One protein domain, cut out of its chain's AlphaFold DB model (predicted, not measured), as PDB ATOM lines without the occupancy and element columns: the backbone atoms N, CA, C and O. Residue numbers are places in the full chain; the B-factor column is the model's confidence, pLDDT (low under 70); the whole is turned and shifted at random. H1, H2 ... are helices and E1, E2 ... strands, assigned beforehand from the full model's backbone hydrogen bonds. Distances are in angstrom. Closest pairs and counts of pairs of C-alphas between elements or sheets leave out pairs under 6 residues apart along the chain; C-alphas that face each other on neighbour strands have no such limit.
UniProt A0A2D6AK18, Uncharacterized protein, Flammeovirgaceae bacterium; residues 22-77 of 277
ATOM      1  N   ARG A  22     119.788 101.083 134.647       55.50
ATOM      2  CA  ARG A  22     119.156 102.282 134.086       55.50
ATOM      3  C   ARG A  22     120.270 103.236 133.644       55.50
ATOM      4  O   ARG A  22     121.167 103.566 134.414       55.50
ATOM      5  N   LYS A  23     120.241 103.622 132.372       64.25
ATOM      6  CA  LYS A  23     121.126 104.655 131.828       64.25
ATOM      7  C   LYS A  23     120.536 105.994 132.253       64.25
ATOM      8  O   LYS A  23     119.371 106.233 131.952       64.25
ATOM      9  N   GLU A  24     121.294 106.789 132.997       64.06
ATOM     10  CA  GLU A  24     120.848 108.092 133.510       64.06
ATOM     11  C   GLU A  24     121.194 109.220 132.553       64.06
ATOM     12  O   GLU A  24     120.418 110.152 132.394       64.06
ATOM     13  N   LEU A  25     122.343 109.118 131.890       69.81
ATOM     14  CA  LEU A  25     122.867 110.210 131.091       69.81
ATOM     15  C   LEU A  25     123.498 109.643 129.827       69.81
ATOM     16  O   LEU A  25     124.265 108.684 129.896       69.81
ATOM     17  N   VAL A  26     123.114 110.176 128.675       74.19
ATOM     18  CA  VAL A  26     123.524 109.740 127.341       74.19
ATOM     19  C   VAL A  26     124.019 110.966 126.587       74.19
ATOM     20  O   VAL A  26     123.259 111.903 126.374       74.19
ATOM     21  N   THR A  27     125.275 110.958 126.161       71.56
ATOM     22  CA  THR A  27     125.825 111.992 125.279       71.56
ATOM     23  C   THR A  27     125.496 111.672 123.821       71.56
ATOM     24  O   THR A  27     125.283 110.508 123.447       71.56
ATOM     25  N   LEU A  28     125.491 112.697 122.966       64.81
ATOM     26  CA  LEU A  28     125.329 112.509 121.522       64.81
ATOM     27  C   LEU A  28     126.460 111.676 120.905       64.81
ATOM     28  O   LEU A  28     126.180 110.865 120.025       64.81
ATOM     29  N   GLY A  29     127.682 111.762 121.443       58.78
ATOM     30  CA  GLY A  29     128.828 110.912 121.081       58.78
ATOM     31  C   GLY A  29     128.652 109.418 121.406       58.78
ATOM     32  O   GLY A  29     129.535 108.601 121.149       58.78
ATOM     33  N   GLY A  30     127.504 109.019 121.963       64.44
ATOM     34  CA  GLY A  30     127.158 107.619 122.168       64.44
ATOM     35  C   GLY A  30     127.742 107.020 123.444       64.44
ATOM     36  O   GLY A  30     127.669 105.804 123.616       64.44
ATOM     37  N   THR A  31     128.268 107.819 124.374       68.25
ATOM     38  CA  THR A  31     128.614 107.352 125.722       68.25
ATOM     39  C   THR A  31     127.413 107.523 126.652       68.25
ATOM     40  O   THR A  31     126.693 108.511 126.603       68.25
ATOM     41  N   ALA A  32     127.132 106.516 127.474       67.88
ATOM     42  CA  ALA A  32     126.045 106.539 128.441       67.88
ATOM     43  C   ALA A  32     126.537 106.135 129.825       67.88
ATOM     44  O   ALA A  32     127.153 105.081 129.988       67.88
ATOM     45  N   ARG A  33     126.215 106.940 130.830       70.00
ATOM     46  CA  ARG A  33     126.509 106.675 132.234       70.00
ATOM     47  C   ARG A  33     125.339 105.917 132.863       70.00
ATOM     48  O   ARG A  33     124.191 106.361 132.795       70.00
ATOM     49  N   THR A  34     125.608 104.742 133.426       67.81
ATOM     50  CA  THR A  34     124.625 104.003 134.233       67.81
ATOM     51  C   THR A  34     124.619 104.503 135.679       67.81
ATOM     52  O   THR A  34     125.595 105.110 136.120       67.81
ATOM     53  N   VAL A  35     123.548 104.218 136.436       60.75
ATOM     54  CA  VAL A  35     123.419 104.569 137.876       60.75
ATOM     55  C   VAL A  35     124.623 104.093 138.712       60.75
ATOM     56  O   VAL A  35     124.969 104.683 139.728       60.75
ATOM     57  N   SER A  36     125.302 103.030 138.270       59.78
ATOM     58  CA  SER A  36     126.505 102.476 138.905       59.78
ATOM     59  C   SER A  36     127.788 103.279 138.625       59.78
ATOM     60  O   SER A  36     128.871 102.888 139.058       59.78
ATOM     61  N   GLY A  37     127.695 104.379 137.870       62.16
ATOM     62  CA  GLY A  37     128.829 105.197 137.447       62.16
ATOM     63  C   GLY A  37     129.652 104.596 136.304       62.16
ATOM     64  O   GLY A  37     130.640 105.206 135.898       62.16
ATOM     65  N   LYS A  38     129.264 103.435 135.754       66.25
ATOM     66  CA  LYS A  38     129.963 102.813 134.623       66.25
ATOM     67  C   LYS A  38     129.617 103.526 133.315       66.25
ATOM     68  O   LYS A  38     128.449 103.745 132.991       66.25
ATOM     69  N   LEU A  39     130.645 103.857 132.534       65.88
ATOM     70  CA  LEU A  39     130.473 104.302 131.154       65.88
ATOM     71  C   LEU A  39     130.193 103.090 130.259       65.88
ATOM     72  O   LEU A  39     130.994 102.165 130.156       65.88
ATOM     73  N   THR A  40     129.049 103.112 129.586       68.50
ATOM     74  CA  THR A  40     128.625 102.120 128.595       68.50
ATOM     75  C   THR A  40     128.426 102.801 127.247       68.50
ATOM     76  O   THR A  40     127.965 103.936 127.190       68.50
ATOM     77  N   LYS A  41     128.728 102.128 126.133       63.91
ATOM     78  CA  LYS A  41     128.361 102.658 124.811       63.91
ATOM     79  C   LYS A  41     126.850 102.518 124.603       63.91
ATOM     80  O   LYS A  41     126.227 101.523 124.986       63.91
ATOM     81  N   SER A  42     126.229 103.536 124.032       68.50
ATOM     82  CA  SER A  42     124.819 103.561 123.680       68.50
ATOM     83  C   SER A  42     124.672 103.547 122.163       68.50
ATOM     84  O   SER A  42     125.339 104.281 121.446       68.50
ATOM     85  N   ASN A  43     123.771 102.697 121.673       69.06
ATOM     86  CA  ASN A  43     123.500 102.565 120.241       69.06
ATOM     87  C   ASN A  43     122.427 103.553 119.751       69.06
ATOM     88  O   ASN A  43     121.969 103.430 118.618       69.06
ATOM     89  N   TYR A  44     122.001 104.516 120.582       66.75
ATOM     90  CA  TYR A  44     120.910 105.435 120.236       66.75
ATOM     91  C   TYR A  44     121.241 106.310 119.026       66.75
ATOM     92  O   TYR A  44     120.354 106.565 118.222       66.75
ATOM     93  N   PHE A  45     122.500 106.711 118.853       69.50
ATOM     94  CA  PHE A  45     122.917 107.646 117.804       69.50
ATOM     95  C   PHE A  45     123.886 107.037 116.786       69.50
ATOM     96  O   PHE A  45     124.451 107.751 115.971       69.50
ATOM     97  N   ARG A  46     124.027 105.702 116.756       69.56
ATOM     98  CA  ARG A  46     124.953 104.989 115.850       69.56
ATOM     99  C   ARG A  46     124.684 105.246 114.356       69.56
ATOM    100  O   ARG A  46     125.553 105.001 113.528       69.56
ATOM    101  N   PHE A  47     123.482 105.704 114.006       68.44
ATOM    102  CA  PHE A  47     123.106 106.035 112.629       68.44
ATOM    103  C   PHE A  47     123.576 107.433 112.183       68.44
ATOM    104  O   PHE A  47     123.544 107.713 110.988       68.44
ATOM    105  N   LEU A  48     123.998 108.306 113.106       71.75
ATOM    106  CA  LEU A  48     124.593 109.599 112.774       71.75
ATOM    107  C   LEU A  48     126.052 109.361 112.361       71.75
ATOM    108  O   LEU A  48     126.881 108.991 113.184       71.75
ATOM    109  N   GLN A  49     126.353 109.533 111.074       66.19
ATOM    110  CA  GLN A  49     127.695 109.360 110.496       66.19
ATOM    111  C   GLN A  49     128.452 110.695 110.403       66.19
ATOM    112  O   GLN A  49     129.126 110.968 109.414       66.19
ATOM    113  N   HIS A  50     128.281 111.555 111.403       71.94
ATOM    114  CA  HIS A  50     128.954 112.848 111.487       71.94
ATOM    115  C   HIS A  50     129.885 112.879 112.693       71.94
ATOM    116  O   HIS A  50     129.679 112.126 113.643       71.94
ATOM    117  N   ASP A  51     130.879 113.762 112.649       64.56
ATOM    118  CA  ASP A  51     131.776 114.009 113.775       64.56
ATOM    119  C   ASP A  51     130.970 114.663 114.906       64.56
ATOM    120  O   ASP A  51     130.622 115.846 114.867       64.56
ATOM    121  N   LEU A  52     130.593 113.837 115.883       69.12
ATOM    122  CA  LEU A  52     129.767 114.217 117.033       69.12
ATOM    123  C   LEU A  52     130.595 114.862 118.153       69.12
ATOM    124  O   LEU A  52     130.013 115.354 119.116       69.12
ATOM    125  N   ASP A  53     131.919 114.909 117.994       67.69
ATOM    126  CA  ASP A  53     132.882 115.479 118.943       67.69
ATOM    127  C   ASP A  53     132.614 116.974 119.206       67.69
ATOM    128  O   ASP A  53     132.849 117.484 120.296       67.69
ATOM    129  N   ASN A  54     132.026 117.680 118.234       71.19
ATOM    130  CA  ASN A  54     131.617 119.083 118.385       71.19
ATOM    131  C   ASN A  54     130.333 119.277 119.217       71.19
ATOM    132  O   ASN A  54     129.913 120.415 119.408       71.19
ATOM    133  N   TYR A  55     129.690 118.192 119.661       70.81
ATOM    134  CA  TYR A  55     128.399 118.198 120.361       70.81
ATOM    135  C   TYR A  55     128.440 117.400 121.677       70.81
ATOM    136  O   TYR A  55     127.410 116.910 122.154       70.81
ATOM    137  N   GLU A  56     129.633 117.210 122.249       66.94
ATOM    138  CA  GLU A  56     129.827 116.502 123.523       66.94
ATOM    139  C   GLU A  56     129.194 117.221 124.722       66.94
ATOM    140  O   GLU A  56     128.904 116.586 125.735       66.94
ATOM    141  N   ASP A  57     128.933 118.521 124.594       76.00
ATOM    142  CA  ASP A  57     128.261 119.367 125.580       76.00
ATOM    143  C   ASP A  57     126.763 119.050 125.737       76.00
ATOM    144  O   ASP A  57     126.139 119.451 126.722       76.00
ATOM    145  N   ILE A  58     126.172 118.305 124.795       77.69
ATOM    146  CA  ILE A  58     124.755 117.938 124.829       77.69
ATOM    147  C   ILE A  58     124.566 116.618 125.586       77.69
ATOM    148  O   ILE A  58     124.707 115.512 125.049       77.69
ATOM    149  N   GLU A  59     124.168 116.755 126.846       78.31
ATOM    150  CA  GLU A  59     123.783 115.663 127.737       78.31
ATOM    151  C   GLU A  59     122.263 115.420 127.691       78.31
ATOM    152  O   GLU A  59     121.468 116.344 127.860       78.31
ATOM    153  N   LEU A  60     121.839 114.173 127.464       79.38
ATOM    154  CA  LEU A  60     120.427 113.786 127.340       79.38
ATOM    155  C   LEU A  60     120.068 112.672 128.327       79.38
ATOM    156  O   LEU A  60     120.829 111.719 128.498       79.38
ATOM    157  N   ASP A  61     118.860 112.699 128.894       84.31
ATOM    158  CA  ASP A  61     118.325 111.521 129.592       84.31
ATOM    159  C   ASP A  61     118.038 110.384 128.589       84.31
ATOM    160  O   ASP A  61     117.739 110.602 127.412       84.31
ATOM    161  N   ALA A  62     118.023 109.130 129.047       74.44
ATOM    162  CA  ALA A  62     117.659 107.976 128.227       74.44
ATOM    163  C   ALA A  62     116.268 108.116 127.574       74.44
ATOM    164  O   ALA A  62     116.044 107.616 126.463       74.44
ATOM    165  N   LYS A  63     115.314 108.799 128.226       79.69
ATOM    166  CA  LYS A  63     113.999 109.092 127.625       79.69
ATOM    167  C   LYS A  63     114.097 110.132 126.512       79.69
ATOM    168  O   LYS A  63     113.373 110.021 125.522       79.69
ATOM    169  N   GLU A  64     114.961 111.125 126.666       78.88
ATOM    170  CA  GLU A  64     115.183 112.195 125.694       78.88
ATOM    171  C   GLU A  64     115.950 111.671 124.485       78.88
ATOM    172  O   GLU A  64     115.482 111.825 123.357       78.88
ATOM    173  N   ALA A  65     117.016 110.902 124.713       79.75
ATOM    174  CA  ALA A  65     117.750 110.206 123.665       79.75
ATOM    175  C   ALA A  65     116.830 109.294 122.839       79.75
ATOM    176  O   ALA A  65     116.871 109.307 121.608       79.75
ATOM    177  N   LYS A  66     115.913 108.560 123.488       80.69
ATOM    178  CA  LYS A  66     114.922 107.738 122.777       80.69
ATOM    179  C   LYS A  66     113.946 108.581 121.946       80.69
ATOM    180  O   LYS A  66     113.588 108.167 120.841       80.69
ATOM    181  N   LYS A  67     113.496 109.738 122.447       81.56
ATOM    182  CA  LYS A  67     112.626 110.657 121.685       81.56
ATOM    183  C   LYS A  67     113.343 111.192 120.449       81.56
ATOM    184  O   LYS A  67     112.759 111.146 119.370       81.56
ATOM    185  N   ILE A  68     114.591 111.632 120.600       81.75
ATOM    186  CA  ILE A  68     115.401 112.171 119.505       81.75
ATOM    187  C   ILE A  68     115.694 111.077 118.478       81.75
ATOM    188  O   ILE A  68     115.428 111.283 117.300       81.75
ATOM    189  N   HIS A  69     116.110 109.884 118.912       81.06
ATOM    190  CA  HIS A  69     116.269 108.725 118.031       81.06
ATOM    191  C   HIS A  69     114.989 108.450 117.230       81.06
ATOM    192  O   HIS A  69     115.019 108.408 116.008       81.06
ATOM    193  N   THR A  70     113.836 108.358 117.901       78.69
ATOM    194  CA  THR A  70     112.548 108.103 117.229       78.69
ATOM    195  C   THR A  70     112.175 109.217 116.248       78.69
ATOM    196  O   THR A  70     111.530 108.956 115.237       78.69
ATOM    197  N   HIS A  71     112.534 110.466 116.547       79.31
ATOM    198  CA  HIS A  71     112.279 111.600 115.667       79.31
ATOM    199  C   HIS A  71     113.186 111.567 114.430       79.31
ATOM    200  O   HIS A  71     112.695 111.670 113.308       79.31
ATOM    201  N   LEU A  72     114.481 111.319 114.618       77.12
ATOM    202  CA  LEU A  72     115.459 111.198 113.539       77.12
ATOM    203  C   LEU A  72     115.190 109.981 112.642       77.12
ATOM    204  O   LEU A  72     115.245 110.098 111.423       77.12
ATOM    205  N   SER A  73     114.787 108.843 113.211       73.56
ATOM    206  CA  SER A  73     114.360 107.669 112.435       73.56
ATOM    207  C   SER A  73     113.069 107.894 111.641       73.56
ATOM    208  O   SER A  73     112.784 107.145 110.716       73.56
ATOM    209  N   LYS A  74     112.257 108.900 111.987       72.00
ATOM    210  CA  LYS A  74     111.121 109.312 111.148       72.00
ATOM    211  C   LYS A  74     111.560 110.260 110.045       72.00
ATOM    212  O   LYS A  74     111.032 110.186 108.949       72.00
ATOM    213  N   LEU A  75     112.535 111.125 110.314       73.81
ATOM    214  CA  LEU A  75     113.109 112.017 109.306       73.81
ATOM    215  C   LEU A  75     113.887 111.254 108.226       73.81
ATOM    216  O   LEU A  75     113.973 111.720 107.094       73.81
ATOM    217  N   SER A  76     114.392 110.056 108.534       64.25
ATOM    218  CA  SER A  76     115.092 109.223 107.552       64.25
ATOM    219  C   SER A  76     114.209 108.748 106.391       64.25
ATOM    220  O   SER A  76     114.752 108.287 105.392       64.25
ATOM    221  N   THR A  77     112.875 108.851 106.480       65.38
ATOM    222  CA  THR A  77     111.983 108.577 105.335       65.38
ATOM    223  C   THR A  77     111.915 109.736 104.331       65.38
ATOM    224  O   THR A  77     111.222 109.618 103.325       65.38
TER     225      THR A  77
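AT A GLANCE: This is residues 22 to 77 of the 277 residues of an uncharacterized protein of Flammeovirgaceae bacterium (UniProt A0A2D6AK18). A small three-strand sheet sits at one end, and the long helix H2 starts beside its E1 edge with residues 62 to 66 and runs on past it toward the other end. A loop from E3 leads to the short helix H1, off the sheet, before the chain returns along E1 to H2. The printed part has 56 residues, in the order E1 E2 E3 H1 H2; the sheet is antiparallel, ordered E1 - E2 - E3, and the class is mixed, helices and strands. It is compact, with a radius of gyration of the C-alphas of 11.1 A, yet elongated, spanning 37 by 22 by 16 A.

HOW THE PARTS SIT: Start at the sheet of E1, residues 23 to 27, E2, residues 31 to 34, and E3, residues 39 to 41: a meander, each strand the antiparallel neighbour of the one before. In the hairpin E1 and E2, N 33 and O 25 are 2.8 A apart, within hydrogen-bond range; in the hairpin E2 and E3, N 32 and O 40 are 2.7 A apart, also within range. Beyond edge strand E1, its residues 26 to 27 pair antiparallel with residues 59 to 60. H2, residues 62 to 75, is on the sheet at a height of 11.1 A, beside the strands and over none; its closest C-alphas to E1 are Ala 62 and Lys 23, 6.0 A. H1, residues 52 to 55, is not on the sheet and is apart from H2. In H2 every O i to N i+4 pair is within hydrogen-bond range; H1 is too short for one.

IN THESE COORDINATES: Find C-alpha 23 at (121.126, 104.655, 131.828), where E1 begins its 10.9 A; E2 covers 10.0 A, E3 6.9 A and H1 5.4 A. H2 runs 19.9 A to C-alpha 75 at (113.109, 112.017, 109.306).

THE WHOLE: Look to Ser 36 and Thr 77 for the two C-alphas farthest apart, 37.1 A. The printed part has no cut and no long link. In this model 30 residues are under 70 in pLDDT, among them 34 to 47.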